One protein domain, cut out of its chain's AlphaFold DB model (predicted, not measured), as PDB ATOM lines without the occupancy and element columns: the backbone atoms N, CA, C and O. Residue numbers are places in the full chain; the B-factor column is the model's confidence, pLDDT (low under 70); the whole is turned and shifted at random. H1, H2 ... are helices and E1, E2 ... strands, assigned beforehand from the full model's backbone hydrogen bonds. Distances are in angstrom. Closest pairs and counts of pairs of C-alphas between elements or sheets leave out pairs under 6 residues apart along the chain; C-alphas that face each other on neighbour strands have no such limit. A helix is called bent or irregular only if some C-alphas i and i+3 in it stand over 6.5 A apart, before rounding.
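This is residues 18 to 99 and 112 to 142 of the 142 residues of the protein "YcjX family protein" of Candidatus Hydrogenedens sp (UniProt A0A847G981). The model has two parts end to end: a small sheet of three short strands, E3, E4 and E5, makes one end, and at the other a pair of strands, E1 and E2, lies between the long helix H1 on one face and the short helix H2 on the other. Long loops, residues 79 to 90 and 112 to 132, make up much of the rest. The printed part has 113 residues, with two named helices and five named strands in the order E1, H1, E2, E3, E4, E5, H2; the larger sheet runs E3, E4, E5, antiparallel, and E1 and E2 are parallel. The class is mixed, helices and strands, with under half of the residues in named elements. The whole is only just loose, close to compact, with a radius of gyration of the C-alphas of 16.0 A and spans of 50, 37 and 26 A.

E3 is residues 67 to 69, 6.8 A; E4, residues 75 to 78, and E5, residues 91 to 94, are each 10.1 A long. E1, residues 18 to 22, is 13.2 A long and begins with C-alpha 18 at (33.378, -41.578, 33.015). E2, residues 55 to 60, is 17.2 A. H1, residues 30 to 50, is 31.3 A long, from C-alpha 30 at (13.997, -40.148, 48.862). It is irregular, with C-alphas 43 and 46 7.5 A apart, and has a kink of 51 degrees near residue 44. H2, residues 133 to 141, is 12.2 A, ending with C-alpha 141 at (27.724, -48.828, 26.867).

E3, E4 and E5 form a meander, each strand the antiparallel neighbour of the one before. The hairpin E3 and E4 has N 68 and O 77 within hydrogen-bond range at 2.8 A; the hairpin E4 and E5 has N 91 and O 78 at 2.8 A. H1 is not on this sheet, though the closest C-alphas of H1 and E3, Gly 30 and Thr 69, are 6.8 A apart. E1, H1 and E2 form a strand-helix-strand unit, parallel neighbour strands with a helix between, its crossover right-handed. In E1 and E2, N 20 and O 57 are 2.9 A apart. The closest C-alphas of H1 and E2, His 37 and Thr 60, are 5.9 A apart; those of E1 and H2, Ala 19 and Ile 136, 7.0 A. H1 and H2 are apart. Every O i to N i+4 pair is within range in H2, and 13 of 17 in H1.

The C-alphas farthest apart, Asn 53 and Glu 84, are 50.6 A apart. Residues 100 to 111 are not printed; C-alphas 99 and 112 are 13.0 A apart across this cut, in the link E5 to H2. The link E4 to E5 is long, 12 residues. The mean pLDDT of the printed part is 93.5, and no printed residue is under 70.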
ATOM      1  N   ILE A  18      33.214 -41.425  31.565       95.50
ATOM      2  CA  ILE A  18      33.378 -41.578  33.015       95.50
ATOM      3  C   ILE A  18      32.043 -41.282  33.703       95.50
ATOM      4  O   ILE A  18      31.457 -40.219  33.510       95.50
ATOM      5  N   ALA A  19      31.569 -42.219  34.522       97.38
ATOM      6  CA  ALA A  19      30.418 -42.020  35.396       97.38
ATOM      7  C   ALA A  19      30.902 -41.725  36.821       97.38
ATOM      8  O   ALA A  19      31.582 -42.549  37.435       97.38
ATOM      9  N   PHE A  20      30.531 -40.569  37.363       98.19
ATOM     10  CA  PHE A  20      30.677 -40.278  38.785       98.19
ATOM     11  C   PHE A  20      29.429 -40.783  39.502       98.19
ATOM     12  O   PHE A  20      28.314 -40.406  39.145       98.19
ATOM     13  N   VAL A  21      29.603 -41.630  40.515       98.25
ATOM     14  CA  VAL A  21      28.478 -42.300  41.177       98.25
ATOM     15  C   VAL A  21      28.522 -42.049  42.678       98.25
ATOM     16  O   VAL A  21      29.489 -42.405  43.346       98.25
ATOM     17  N   ALA A  22      27.447 -41.478  43.216       97.81
ATOM     18  CA  ALA A  22      27.181 -41.482  44.646       97.81
ATOM     19  C   ALA A  22      26.537 -42.827  45.000       97.81
ATOM     20  O   ALA A  22      25.356 -43.062  44.729       97.81
ATOM     21  N   SER A  23      27.359 -43.730  45.531       96.75
ATOM     22  CA  SER A  23      26.962 -45.079  45.927       96.75
ATOM     23  C   SER A  23      26.108 -45.087  47.195       96.75
ATOM     24  O   SER A  23      26.162 -44.150  47.985       96.75
ATOM     25  N   GLN A  24      25.403 -46.198  47.428       96.00
ATOM     26  CA  GLN A  24      24.571 -46.423  48.618       96.00
ATOM     27  C   GLN A  24      23.485 -45.349  48.794       96.00
ATOM     28  O   GLN A  24      23.172 -44.929  49.906       96.00
ATOM     29  N   SER A  25      22.895 -44.894  47.684       96.25
ATOM     30  CA  SER A  25      21.848 -43.863  47.683       96.25
ATOM     31  C   SER A  25      20.532 -44.302  48.344       96.25
ATOM     32  O   SER A  25      19.578 -43.530  48.400       96.25
ATOM     33  N   ASP A  26      20.433 -45.558  48.772       95.75
ATOM     34  CA  ASP A  26      19.352 -46.069  49.607       95.75
ATOM     35  C   ASP A  26      19.506 -45.638  51.077       95.75
ATOM     36  O   ASP A  26      18.511 -45.545  51.784       95.75
ATOM     37  N   LEU A  27      20.707 -45.257  51.529       95.75
ATOM     38  CA  LEU A  27      20.959 -44.773  52.897       95.75
ATOM     39  C   LEU A  27      20.579 -43.301  53.132       95.75
ATOM     40  O   LEU A  27      20.873 -42.751  54.192       95.75
ATOM     41  N   VAL A  28      19.940 -42.656  52.154       94.62
ATOM     42  CA  VAL A  28      19.450 -41.276  52.247       94.62
ATOM     43  C   VAL A  28      17.951 -41.229  51.968       94.62
ATOM     44  O   VAL A  28      17.399 -42.111  51.303       94.62
ATOM     45  N   LEU A  29      17.285 -40.186  52.461       92.56
ATOM     46  CA  LEU A  29      15.860 -39.979  52.219       92.56
ATOM     47  C   LEU A  29      15.585 -39.808  50.718       92.56
ATOM     48  O   LEU A  29      16.404 -39.264  49.979       92.56
ATOM     49  N   GLY A  30      14.410 -40.254  50.266       87.62
ATOM     50  CA  GLY A  30      13.997 -40.148  48.862       87.62
ATOM     51  C   GLY A  30      14.165 -38.733  48.279       87.62
ATOM     52  O   GLY A  30      14.850 -38.601  47.264       87.62
ATOM     53  N   PRO A  31      13.628 -37.683  48.934       86.19
ATOM     54  CA  PRO A  31      13.803 -36.290  48.507       86.19
ATOM     55  C   PRO A  31      15.262 -35.807  48.479       86.19
ATOM     56  O   PRO A  31      15.607 -34.924  47.702       86.19
ATOM     57  N   ASP A  32      16.138 -36.409  49.285       92.38
ATOM     58  CA  ASP A  32      17.547 -36.020  49.381       92.38
ATOM     59  C   ASP A  32      18.427 -36.666  48.304       92.38
ATOM     60  O   ASP A  32      19.598 -36.313  48.167       92.38
ATOM     61  N   ARG A  33      17.891 -37.575  47.483       92.44
ATOM     62  CA  ARG A  33      18.653 -38.183  46.380       92.44
ATOM     63  C   ARG A  33      19.092 -37.147  45.342       92.44
ATOM     64  O   ARG A  33      20.203 -37.251  44.824       92.44
ATOM     65  N   ASP A  34      18.282 -36.124  45.088       93.94
ATOM     66  CA  ASP A  34      18.656 -35.028  44.186       93.94
ATOM     67  C   ASP A  34      19.745 -34.136  44.801       93.94
ATOM     68  O   ASP A  34      20.675 -33.709  44.112       93.94
ATOM     69  N   ARG A  35      19.709 -33.927  46.126       95.69
ATOM     70  CA  ARG A  35      20.785 -33.231  46.850       95.69
ATOM     71  C   ARG A  35      22.085 -34.020  46.812       95.69
ATOM     72  O   ARG A  35      23.130 -33.452  46.517       95.69
ATOM     73  N   LEU A  36      22.023 -35.335  47.022       96.56
ATOM     74  CA  LEU A  36      23.181 -36.224  46.916       96.56
ATOM     75  C   LEU A  36      23.839 -36.132  45.530       96.56
ATOM     76  O   LEU A  36      25.064 -36.041  45.426       96.56
ATOM     77  N   HIS A  37      23.027 -36.107  44.466       97.25
ATOM     78  CA  HIS A  37      23.498 -35.890  43.094       97.25
ATOM     79  C   HIS A  37      24.194 -34.532  42.934       97.25
ATOM     80  O   HIS A  37      25.323 -34.464  42.436       97.25
ATOM     81  N   SER A  38      23.556 -33.462  43.414       96.94
ATOM     82  CA  SER A  38      24.100 -32.101  43.376       96.94
ATOM     83  C   SER A  38      25.438 -31.995  44.115       96.94
ATOM     84  O   SER A  38      26.407 -31.484  43.553       96.94
ATOM     85  N   LEU A  39      25.534 -32.534  45.333       96.88
ATOM     86  CA  LEU A  39      26.755 -32.525  46.145       96.88
ATOM     87  C   LEU A  39      27.902 -33.272  45.456       96.88
ATOM     88  O   LEU A  39      29.015 -32.745  45.358       96.88
ATOM     89  N   LEU A  40      27.636 -34.463  44.905       97.88
ATOM     90  CA  LEU A  40      28.620 -35.211  44.118       97.88
ATOM     91  C   LEU A  40      29.132 -34.373  42.943       97.88
ATOM     92  O   LEU A  40      30.344 -34.303  42.702       97.88
ATOM     93  N   ARG A  41      28.220 -33.718  42.218       97.88
ATOM     94  CA  ARG A  41      28.569 -32.863  41.087       97.88
ATOM     95  C   ARG A  41      29.404 -31.668  41.526       97.88
ATOM     96  O   ARG A  41      30.430 -31.415  40.907       97.88
ATOM     97  N   GLN A  42      29.032 -30.970  42.595       96.75
ATOM     98  CA  GLN A  42      29.815 -29.853  43.140       96.75
ATOM     99  C   GLN A  42      31.254 -30.282  43.467       96.75
ATOM    100  O   GLN A  42      32.201 -29.584  43.109       96.75
ATOM    101  N   MET A  43      31.426 -31.469  44.059       96.00
ATOM    102  CA  MET A  43      32.738 -32.005  44.438       96.00
ATOM    103  C   MET A  43      33.610 -32.360  43.225       96.00
ATOM    104  O   MET A  43      34.819 -32.135  43.223       96.00
ATOM    105  N   THR A  44      33.010 -32.938  42.186       97.31
ATOM    106  CA  THR A  44      33.760 -33.589  41.098       97.31
ATOM    107  C   THR A  44      33.759 -32.803  39.790       97.31
ATOM    108  O   THR A  44      34.568 -33.093  38.909       97.31
ATOM    109  N   LYS A  45      32.926 -31.762  39.659       96.56
ATOM    110  CA  LYS A  45      32.773 -30.978  38.425       96.56
ATOM    111  C   LYS A  45      34.093 -30.426  37.900       96.56
ATOM    112  O   LYS A  45      34.372 -30.572  36.717       96.56
ATOM    113  N   ARG A  46      34.929 -29.840  38.762       96.12
ATOM    114  CA  ARG A  46      36.223 -29.282  38.335       96.12
ATOM    115  C   ARG A  46      37.133 -30.348  37.723       96.12
ATOM    116  O   ARG A  46      37.814 -30.080  36.738       96.12
ATOM    117  N   PHE A  47      37.151 -31.542  38.314       95.19
ATOM    118  CA  PHE A  47      37.912 -32.662  37.777       95.19
ATOM    119  C   PHE A  47      37.303 -33.144  36.460       95.19
ATOM    120  O   PHE A  47      38.034 -33.273  35.485       95.19
ATOM    121  N   ALA A  48      35.980 -33.303  36.387       95.25
ATOM    122  CA  ALA A  48      35.292 -33.694  35.160       95.25
ATOM    123  C   ALA A  48      35.572 -32.730  33.993       95.25
ATOM    124  O   ALA A  48      35.926 -33.172  32.904       95.25
ATOM    125  N   ASP A  49      35.514 -31.418  34.242       93.62
ATOM    126  CA  ASP A  49      35.817 -30.381  33.249       93.62
ATOM    127  C   ASP A  49      37.286 -30.443  32.766       93.62
ATOM    128  O   ASP A  49      37.595 -30.033  31.648       93.62
ATOM    129  N   SER A  50      38.205 -30.983  33.579       93.25
ATOM    130  CA  SER A  50      39.619 -31.157  33.208       93.25
ATOM    131  C   SER A  50      39.897 -32.372  32.313       93.25
ATOM    132  O   SER A  50      40.984 -32.465  31.744       93.25
ATOM    133  N   LEU A  51      38.927 -33.279  32.140       88.50
ATOM    134  CA  LEU A  51      39.094 -34.512  31.361       88.50
ATOM    135  C   LEU A  51      39.079 -34.293  29.834       88.50
ATOM    136  O   LEU A  51      39.284 -35.234  29.063       88.50
ATOM    137  N   GLY A  52      38.852 -33.059  29.372       87.62
ATOM    138  CA  GLY A  52      38.888 -32.700  27.956       87.62
ATOM    139  C   GLY A  52      37.761 -33.358  27.159       87.62
ATOM    140  O   GLY A  52      36.605 -32.975  27.287       87.62
ATOM    141  N   ASN A  53      38.104 -34.337  26.314       87.75
ATOM    142  CA  ASN A  53      37.162 -34.979  25.385       87.75
ATOM    143  C   ASN A  53      36.460 -36.222  25.964       87.75
ATOM    144  O   ASN A  53      35.792 -36.936  25.219       87.75
ATOM    145  N   ILE A  54      36.641 -36.521  27.252       92.50
ATOM    146  CA  ILE A  54      35.936 -37.619  27.919       92.50
ATOM    147  C   ILE A  54      34.550 -37.124  28.330       92.50
ATOM    148  O   ILE A  54      34.418 -36.112  29.017       92.50
ATOM    149  N   ARG A  55      33.506 -37.853  27.940       94.31
ATOM    150  CA  ARG A  55      32.139 -37.575  28.375       94.31
ATOM    151  C   ARG A  55      31.994 -37.965  29.844       94.31
ATOM    152  O   ARG A  55      32.146 -39.130  30.198       94.31
ATOM    153  N   ALA A  56      31.663 -37.000  30.689       96.38
ATOM    154  CA  ALA A  56      31.384 -37.227  32.100       96.38
ATOM    155  C   ALA A  56      29.891 -37.065  32.396       96.38
ATOM    156  O   ALA A  56      29.252 -36.165  31.845       96.38
ATOM    157  N   ASP A  57      29.354 -37.906  33.276       97.62
ATOM    158  CA  ASP A  57      28.002 -37.747  33.821       97.62
ATOM    159  C   ASP A  57      27.942 -38.205  35.289       97.62
ATOM    160  O   ASP A  57      28.865 -38.858  35.788       97.62
ATOM    161  N   TRP A  58      26.878 -37.820  35.992       98.31
ATOM    162  CA  TRP A  58      26.706 -38.005  37.432       98.31
ATOM    163  C   TRP A  58      25.450 -38.802  37.743       98.31
ATOM    164  O   TRP A  58      24.379 -38.532  37.199       98.31
ATOM    165  N   PHE A  59      25.563 -39.730  38.687       98.00
ATOM    166  CA  PHE A  59      24.481 -40.624  39.072       98.00
ATOM    167  C   PHE A  59      24.436 -40.815  40.586       98.00
ATOM    168  O   PHE A  59      25.454 -40.760  41.276       98.00
ATOM    169  N   THR A  60      23.246 -41.105  41.097       97.75
ATOM    170  CA  THR A  60      23.050 -41.726  42.408       97.75
ATOM    171  C   THR A  60      22.651 -43.170  42.179       97.75
ATOM    172  O   THR A  60      21.838 -43.442  41.295       97.75
ATOM    173  N   ALA A  61      23.228 -44.099  42.933       97.69
ATOM    174  CA  ALA A  61      22.897 -45.507  42.791       97.69
ATOM    175  C   ALA A  61      23.031 -46.267  44.102       97.69
ATOM    176  O   ALA A  61      23.818 -45.922  44.988       97.69
ATOM    177  N   SER A  62      22.305 -47.374  44.173       97.31
ATOM    178  CA  SER A  62      22.544 -48.410  45.163       97.31
ATOM    179  C   SER A  62      22.654 -49.740  44.448       97.31
ATOM    180  O   SER A  62      21.742 -50.130  43.723       97.31
ATOM    181  N   ALA A  63      23.791 -50.410  44.624       96.19
ATOM    182  CA  ALA A  63      24.019 -51.706  44.004       96.19
ATOM    183  C   ALA A  63      23.203 -52.821  44.671       96.19
ATOM    184  O   ALA A  63      22.874 -53.806  44.020       96.19
ATOM    185  N   VAL A  64      22.890 -52.648  45.957       96.62
ATOM    186  CA  VAL A  64      22.016 -53.522  46.738       96.62
ATOM    187  C   VAL A  64      21.164 -52.632  47.629       96.62
ATOM    188  O   VAL A  64      21.684 -52.022  48.566       96.62
ATOM    189  N   VAL A  65      19.867 -52.559  47.345       96.69
ATOM    190  CA  VAL A  65      18.925 -51.795  48.166       96.69
ATOM    191  C   VAL A  65      18.784 -52.478  49.523       96.69
ATOM    192  O   VAL A  65      18.350 -53.622  49.619       96.69
ATOM    193  N   SER A  66      19.192 -51.781  50.578       96.31
ATOM    194  CA  SER A  66      19.295 -52.312  51.940       96.31
ATOM    195  C   SER A  66      18.264 -51.702  52.891       96.31
ATOM    196  O   SER A  66      18.143 -52.144  54.033       96.31
ATOM    197  N   THR A  67      17.533 -50.691  52.427       96.62
ATOM    198  CA  THR A  67      16.606 -49.890  53.224       96.62
ATOM    199  C   THR A  67      15.336 -49.544  52.451       96.62
ATOM    200  O   THR A  67      15.344 -49.427  51.225       96.62
ATOM    201  N   ASP A  68      14.261 -49.299  53.198       94.50
ATOM    202  CA  ASP A  68      13.020 -48.706  52.704       94.50
ATOM    203  C   ASP A  68      12.834 -47.299  53.271       94.50
ATOM    204  O   ASP A  68      13.170 -47.014  54.425       94.50
ATOM    205  N   THR A  69      12.241 -46.420  52.468       90.44
ATOM    206  CA  THR A  69      11.794 -45.100  52.916       90.44
ATOM    207  C   THR A  69      10.462 -45.208  53.644       90.44
ATOM    208  O   THR A  69       9.524 -45.810  53.115       90.44
ATOM    209  N   VAL A  70      10.334 -44.550  54.795       86.00
ATOM    210  CA  VAL A  70       9.037 -44.383  55.456       86.00
ATOM    211  C   VAL A  70       8.406 -43.079  54.974       86.00
ATOM    212  O   VAL A  70       8.989 -42.005  55.099       86.00
ATOM    213  N   SER A  71       7.226 -43.165  54.360       81.75
ATOM    214  CA  SER A  71       6.562 -41.995  53.779       81.75
ATOM    215  C   SER A  71       6.235 -40.949  54.847       81.75
ATOM    216  O   SER A  71       5.529 -41.249  55.806       81.75
ATOM    217  N   GLY A  72       6.678 -39.708  54.628       81.62
ATOM    218  CA  GLY A  72       6.396 -38.574  55.515       81.62
ATOM    219  C   GLY A  72       7.260 -38.515  56.777       81.62
ATOM    220  O   GLY A  72       6.954 -37.727  57.666       81.62
ATOM    221  N   GLU A  73       8.319 -39.322  56.863       87.12
ATOM    222  CA  GLU A  73       9.224 -39.336  58.008       87.12
ATOM    223  C   GLU A  73      10.687 -39.165  57.589       87.12
ATOM    224  O   GLU A  73      11.123 -39.678  56.558       87.12
ATOM    225  N   ASP A  74      11.476 -38.541  58.464       90.25
ATOM    226  CA  ASP A  74      12.933 -38.426  58.324       90.25
ATOM    227  C   ASP A  74      13.628 -39.696  58.842       90.25
ATOM    228  O   ASP A  74      14.478 -39.685  59.738       90.25
ATOM    229  N   SER A  75      13.174 -40.853  58.366       94.31
ATOM    230  CA  SER A  75      13.641 -42.156  58.829       94.31
ATOM    231  C   SER A  75      13.624 -43.198  57.723       94.31
ATOM    232  O   SER A  75      12.817 -43.157  56.792       94.31
ATOM    233  N   LEU A  76      14.516 -44.172  57.867       95.81
ATOM    234  CA  LEU A  76      14.575 -45.361  57.029       95.81
ATOM    235  C   LEU A  76      14.318 -46.605  57.875       95.81
ATOM    236  O   LEU A  76      14.502 -46.594  59.094       95.81
ATOM    237  N   VAL A  77      13.918 -47.684  57.210       96.31
ATOM    238  CA  VAL A  77      13.839 -49.027  57.790       96.31
ATOM    239  C   VAL A  77      14.853 -49.916  57.090       96.31
ATOM    240  O   VAL A  77      14.950 -49.903  55.870       96.31
ATOM    241  N   GLY A  78      15.612 -50.687  57.854       96.19
ATOM    242  CA  GLY A  78      16.567 -51.683  57.367       96.19
ATOM    243  C   GLY A  78      17.209 -52.372  58.561       96.19
ATOM    244  O   GLY A  78      16.798 -52.098  59.680       96.19
ATOM    245  N   ALA A  79      18.218 -53.215  58.368       96.25
ATOM    246  CA  ALA A  79      18.880 -53.931  59.462       96.25
ATOM    247  C   ALA A  79      20.194 -53.253  59.900       96.25
ATOM    248  O   ALA A  79      21.238 -53.519  59.287       96.25
ATOM    249  N   PRO A  80      20.215 -52.391  60.945       94.88
ATOM    250  CA  PRO A  80      21.431 -51.691  61.336       94.88
ATOM    251  C   PRO A  80      22.517 -52.664  61.790       94.88
ATOM    252  O   PRO A  80      22.242 -53.670  62.449       94.88
ATOM    253  N   MET A  81      23.763 -52.352  61.452       93.69
ATOM    254  CA  MET A  81      24.935 -53.059  61.945       93.69
ATOM    255  C   MET A  81      25.271 -52.550  63.346       93.69
ATOM    256  O   MET A  81      25.736 -51.423  63.501       93.69
ATOM    257  N   GLY A  82      25.101 -53.396  64.355       87.31
ATOM    258  CA  GLY A  82      25.405 -53.047  65.737       87.31
ATOM    259  C   GLY A  82      25.386 -54.270  66.643       87.31
ATOM    260  O   GLY A  82      24.880 -55.327  66.261       87.31
ATOM    261  N   ARG A  83      25.950 -54.141  67.848       82.88
ATOM    262  CA  ARG A  83      25.903 -55.218  68.857       82.88
ATOM    263  C   ARG A  83      24.483 -55.443  69.366       82.88
ATOM    264  O   ARG A  83      24.149 -56.537  69.796       82.88
ATOM    265  N   GLU A  84      23.681 -54.394  69.304       84.12
ATOM    266  CA  GLU A  84      22.278 -54.342  69.661       84.12
ATOM    267  C   GLU A  84      21.384 -55.131  68.692       84.12
ATOM    268  O   GLU A  84      20.356 -55.635  69.128       84.12
ATOM    269  N   ASN A  85      21.792 -55.324  67.428       86.12
ATOM    270  CA  ASN A  85      21.015 -56.045  66.410       86.12
ATOM    271  C   ASN A  85      21.749 -57.293  65.865       86.12
ATOM    272  O   ASN A  85      22.066 -57.363  64.670       86.12
ATOM    273  N   PRO A  86      22.052 -58.296  66.711       84.88
ATOM    274  CA  PRO A  86      22.796 -59.480  66.282       84.88
ATOM    275  C   PRO A  86      22.011 -60.337  65.278       84.88
ATOM    276  O   PRO A  86      22.614 -61.004  64.437       84.88
ATOM    277  N   GLU A  87      20.679 -60.291  65.333       87.62
ATOM    278  CA  GLU A  87      19.784 -61.060  64.460       87.62
ATOM    279  C   GLU A  87      19.584 -60.426  63.077       87.62
ATOM    280  O   GLU A  87      18.999 -61.056  62.199       87.62
ATOM    281  N   ARG A  88      20.110 -59.210  62.856       91.19
ATOM    282  CA  ARG A  88      19.938 -58.441  61.610       91.19
ATOM    283  C   ARG A  88      18.461 -58.193  61.286       91.19
ATOM    284  O   ARG A  88      18.053 -58.281  60.130       91.19
ATOM    285  N   GLY A  89      17.667 -57.906  62.315       92.25
ATOM    286  CA  GLY A  89      16.266 -57.529  62.163       92.25
ATOM    287  C   GLY A  89      16.123 -56.109  61.622       92.25
ATOM    288  O   GLY A  89      16.988 -55.263  61.861       92.25
ATOM    289  N   ASP A  90      15.027 -55.851  60.914       94.75
ATOM    290  CA  ASP A  90      14.731 -54.531  60.361       94.75
ATOM    291  C   ASP A  90      14.192 -53.585  61.436       94.75
ATOM    292  O   ASP A  90      13.148 -53.844  62.037       94.75
ATOM    293  N   TRP A  91      14.889 -52.472  61.661       93.31
ATOM    294  CA  TRP A  91      14.531 -51.417  62.603       93.31
ATOM    295  C   TRP A  91      14.418 -50.073  61.893       93.31
ATOM    296  O   TRP A  91      15.111 -49.802  60.910       93.31
ATOM    297  N   LYS A  92      13.572 -49.202  62.439       94.94
ATOM    298  CA  LYS A  92      13.502 -47.800  62.035       94.94
ATOM    299  C   LYS A  92      14.663 -47.025  62.660       94.94
ATOM    300  O   LYS A  92      14.896 -47.131  63.863       94.94
ATOM    301  N   PHE A  93      15.351 -46.212  61.867       93.25
ATOM    302  CA  PHE A  93      16.400 -45.312  62.340       93.25
ATOM    303  C   PHE A  93      16.324 -43.957  61.633       93.25
ATOM    304  O   PHE A  93      15.940 -43.863  60.466       93.25
ATOM    305  N   ALA A  94      16.690 -42.904  62.364       92.56
ATOM    306  CA  ALA A  94      16.750 -41.551  61.829       92.56
ATOM    307  C   ALA A  94      17.917 -41.406  60.846       92.56
ATOM    308  O   ALA A  94      18.969 -42.031  61.019       92.56
ATOM    309  N   VAL A  95      17.734 -40.557  59.839       93.25
ATOM    310  CA  VAL A  95      18.766 -40.227  58.854       93.25
ATOM    311  C   VAL A  95      18.887 -38.710  58.770       93.25
ATOM    312  O   VAL A  95      17.861 -38.035  58.691       93.25
ATOM    313  N   PRO A  96      20.109 -38.153  58.810       92.06
ATOM    314  CA  PRO A  96      20.290 -36.718  58.684       92.06
ATOM    315  C   PRO A  96      19.896 -36.250  57.281       92.06
ATOM    316  O   PRO A  96      20.234 -36.889  56.281       92.06
ATOM    317  N   THR A  97      19.228 -35.104  57.218       91.62
ATOM    318  CA  THR A  97      18.923 -34.422  55.962       91.62
ATOM    319  C   THR A  97      20.207 -33.933  55.294       91.62
ATOM    320  O   THR A  97      21.078 -33.358  55.951       91.62
ATOM    321  N   LEU A  98      20.331 -34.130  53.983       92.94
ATOM    322  CA  LEU A  98      21.484 -33.640  53.230       92.94
ATOM    323  C   LEU A  98      21.414 -32.124  52.994       92.94
ATOM    324  O   LEU A  98      20.323 -31.599  52.737       92.94
ATOM    325  N   PRO A  99      22.565 -31.423  53.015       92.69
ATOM    326  CA  PRO A  99      22.621 -30.010  52.679       92.69
ATOM    327  C   PRO A  99      22.519 -29.810  51.161       92.69
ATOM    328  O   PRO A  99      22.876 -30.687  50.374       92.69
ATOM    329  N   ARG A 112      25.690 -38.109  60.587       89.88
ATOM    330  CA  ARG A 112      25.914 -39.496  61.013       89.88
ATOM    331  C   ARG A 112      24.952 -40.438  60.295       89.88
ATOM    332  O   ARG A 112      23.759 -40.439  60.578       89.88
ATOM    333  N   PHE A 113      25.485 -41.257  59.394       90.44
ATOM    334  CA  PHE A 113      24.712 -42.271  58.675       90.44
ATOM    335  C   PHE A 113      24.853 -43.639  59.341       90.44
ATOM    336  O   PHE A 113      25.964 -44.106  59.616       90.44
ATOM    337  N   THR A 114      23.720 -44.295  59.577       92.19
ATOM    338  CA  THR A 114      23.668 -45.658  60.110       92.19
ATOM    339  C   THR A 114      24.207 -46.651  59.083       92.19
ATOM    340  O   THR A 114      23.816 -46.637  57.918       92.19
ATOM    341  N   ARG A 115      25.099 -47.551  59.513       93.38
ATOM    342  CA  ARG A 115      25.535 -48.686  58.688       93.38
ATOM    343  C   ARG A 115      24.470 -49.776  58.727       93.38
ATOM    344  O   ARG A 115      23.996 -50.110  59.807       93.38
ATOM    345  N   VAL A 116      24.134 -50.352  57.578       95.38
ATOM    346  CA  VAL A 116      23.025 -51.308  57.424       95.38
ATOM    347  C   VAL A 116      23.514 -52.548  56.677       95.38
ATOM    348  O   VAL A 116      24.300 -52.428  55.737       95.38
ATOM    349  N   TRP A 117      23.087 -53.740  57.104       94.88
ATOM    350  CA  TRP A 117      23.357 -54.984  56.380       94.88
ATOM    351  C   TRP A 117      22.641 -54.993  55.021       94.88
ATOM    352  O   TRP A 117      21.469 -54.630  54.957       94.88
ATOM    353  N   PRO A 118      23.297 -55.457  53.941       93.56
ATOM    354  CA  PRO A 118      22.648 -55.568  52.646       93.56
ATOM    355  C   PRO A 118      21.522 -56.605  52.664       93.56
ATOM    356  O   PRO A 118      21.689 -57.709  53.195       93.56
ATOM    357  N   ARG A 119      20.396 -56.281  52.022       92.56
ATOM    358  CA  ARG A 119      19.282 -57.215  51.816       92.56
ATOM    359  C   ARG A 119      19.557 -58.103  50.608       92.56
ATOM    360  O   ARG A 119      19.081 -57.874  49.501       92.56
ATOM    361  N   VAL A 120      20.372 -59.130  50.828       90.88
ATOM    362  CA  VAL A 120      20.673 -60.132  49.801       90.88
ATOM    363  C   VAL A 120      19.607 -61.236  49.839       90.88
ATOM    364  O   VAL A 120      19.356 -61.788  50.916       90.88
ATOM    365  N   PRO A 121      18.983 -61.596  48.701       90.19
ATOM    366  CA  PRO A 121      18.043 -62.709  48.643       90.19
ATOM    367  C   PRO A 121      18.667 -64.017  49.143       90.19
ATOM    368  O   PRO A 121      19.823 -64.321  48.856       90.19
ATOM    369  N   LYS A 122      17.879 -64.848  49.841       89.50
ATOM    370  CA  LYS A 122      18.328 -66.194  50.253       89.50
ATOM    371  C   LYS A 122      18.691 -67.075  49.053       89.50
ATOM    372  O   LYS A 122      19.574 -67.920  49.154       89.50
ATOM    373  N   ASN A 123      17.989 -66.893  47.934       92.12
ATOM    374  CA  ASN A 123      18.305 -67.554  46.677       92.12
ATOM    375  C   ASN A 123      19.331 -66.719  45.901       92.12
ATOM    376  O   ASN A 123      18.979 -65.698  45.318       92.12
ATOM    377  N   THR A 124      20.576 -67.185  45.849       88.25
ATOM    378  CA  THR A 124      21.690 -66.486  45.189       88.25
ATOM    379  C   THR A 124      21.595 -66.455  43.662       88.25
ATOM    380  O   THR A 124      22.417 -65.809  43.021       88.25
ATOM    381  N   LEU A 125      20.627 -67.160  43.063       93.31
ATOM    382  CA  LEU A 125      20.335 -67.071  41.628       93.31
ATOM    383  C   LEU A 125      19.467 -65.855  41.277       93.31
ATOM    384  O   LEU A 125      19.317 -65.534  40.101       93.31
ATOM    385  N   ILE A 126      18.878 -65.199  42.279       93.19
ATOM    386  CA  ILE A 126      18.080 -63.987  42.107       93.19
ATOM    387  C   ILE A 126      18.975 -62.798  42.446       93.19
ATOM    388  O   ILE A 126      19.538 -62.728  43.540       93.19
ATOM    389  N   ALA A 127      19.116 -61.873  41.497       92.56
ATOM    390  CA  ALA A 127      19.836 -60.633  41.742       92.56
ATOM    391  C   ALA A 127      19.119 -59.812  42.832       92.56
ATOM    392  O   ALA A 127      17.888 -59.802  42.867       92.56
ATOM    393  N   PRO A 128      19.862 -59.138  43.724       95.00
ATOM    394  CA  PRO A 128      19.260 -58.205  44.663       95.00
ATOM    395  C   PRO A 128      18.632 -57.018  43.926       95.00
ATOM    396  O   PRO A 128      19.056 -56.661  42.823       95.00
ATOM    397  N   ASP A 129      17.672 -56.368  44.581       95.75
ATOM    398  CA  ASP A 129      17.135 -55.099  44.103       95.75
ATOM    399  C   ASP A 129      18.239 -54.035  44.060       95.75
ATOM    400  O   ASP A 129      19.108 -53.966  44.938       95.75
ATOM    401  N   HIS A 130      18.190 -53.180  43.042       96.44
ATOM    402  CA  HIS A 130      19.157 -52.109  42.830       96.44
ATOM    403  C   HIS A 130      18.466 -50.813  42.403       96.44
ATOM    404  O   HIS A 130      17.394 -50.822  41.803       96.44
ATOM    405  N   ASN A 131      19.140 -49.684  42.613       95.81
ATOM    406  CA  ASN A 131      18.700 -48.373  42.138       95.81
ATOM    407  C   ASN A 131      19.677 -47.834  41.086       95.81
ATOM    408  O   ASN A 131      20.873 -47.736  41.364       95.81
ATOM    409  N   ASN A 132      19.157 -47.437  39.918       96.06
ATOM    410  CA  ASN A 132      19.852 -46.703  38.843       96.06
ATOM    411  C   ASN A 132      21.090 -47.373  38.202       96.06
ATOM    412  O   ASN A 132      21.787 -46.724  37.415       96.06
ATOM    413  N   LEU A 133      21.390 -48.644  38.497       96.81
ATOM    414  CA  LEU A 133      22.495 -49.354  37.833       96.81
ATOM    415  C   LEU A 133      22.274 -49.501  36.322       96.81
ATOM    416  O   LEU A 133      23.224 -49.407  35.551       96.81
ATOM    417  N   ASP A 134      21.023 -49.674  35.909       96.94
ATOM    418  CA  ASP A 134      20.570 -49.700  34.519       96.94
ATOM    419  C   ASP A 134      20.951 -48.412  33.774       96.94
ATOM    420  O   ASP A 134      21.541 -48.461  32.697       96.94
ATOM    421  N   ARG A 135      20.710 -47.249  34.388       96.75
ATOM    422  CA  ARG A 135      21.031 -45.939  33.798       96.75
ATOM    423  C   ARG A 135      22.533 -45.707  33.666       96.75
ATOM    424  O   ARG A 135      22.978 -45.121  32.680       96.75
ATOM    425  N   ILE A 136      23.310 -46.159  34.650       97.19
ATOM    426  CA  ILE A 136      24.775 -46.090  34.604       97.19
ATOM    427  C   ILE A 136      25.298 -46.995  33.487       97.19
ATOM    428  O   ILE A 136      26.124 -46.566  32.683       97.19
ATOM    429  N   PHE A 137      24.797 -48.228  33.409       96.19
ATOM    430  CA  PHE A 137      25.188 -49.176  32.371       96.19
ATOM    431  C   PHE A 137      24.878 -48.634  30.972       96.19
ATOM    432  O   PHE A 137      25.742 -48.645  30.097       96.19
ATOM    433  N   ASP A 138      23.684 -48.075  30.785       96.75
ATOM    434  CA  ASP A 138      23.275 -47.412  29.549       96.75
ATOM    435  C   ASP A 138      24.226 -46.281  29.145       96.75
ATOM    436  O   ASP A 138      24.607 -46.178  27.980       96.75
ATOM    437  N   PHE A 139      24.629 -45.434  30.095       96.44
ATOM    438  CA  PHE A 139      25.562 -44.341  29.828       96.44
ATOM    439  C   PHE A 139      26.945 -44.838  29.394       96.44
ATOM    440  O   PHE A 139      27.572 -44.213  28.537       96.44
ATOM    441  N   LEU A 140      27.423 -45.927  30.000       94.06
ATOM    442  CA  LEU A 140      28.755 -46.476  29.750       94.06
ATOM    443  C   LEU A 140      28.842 -47.288  28.451       94.06
ATOM    444  O   LEU A 140      29.934 -47.419  27.907       94.06
ATOM    445  N   THR A 141      27.729 -47.847  27.972       91.50
ATOM    446  CA  THR A 141      27.724 -48.828  26.867       91.50
ATOM    447  C   THR A 141      27.188 -48.297  25.542       91.50
ATOM    448  O   THR A 141      27.586 -48.793  24.489       91.50
ATOM    449  N   LYS A 142      26.299 -47.303  25.572       81.38
ATOM    450  CA  LYS A 142      25.857 -46.540  24.390       81.38
ATOM    451  C   LYS A 142      26.826 -45.415  24.155       81.38
ATOM    452  O   LYS A 142      27.115 -44.976  23.024       81.38
TER     453      LYS A 142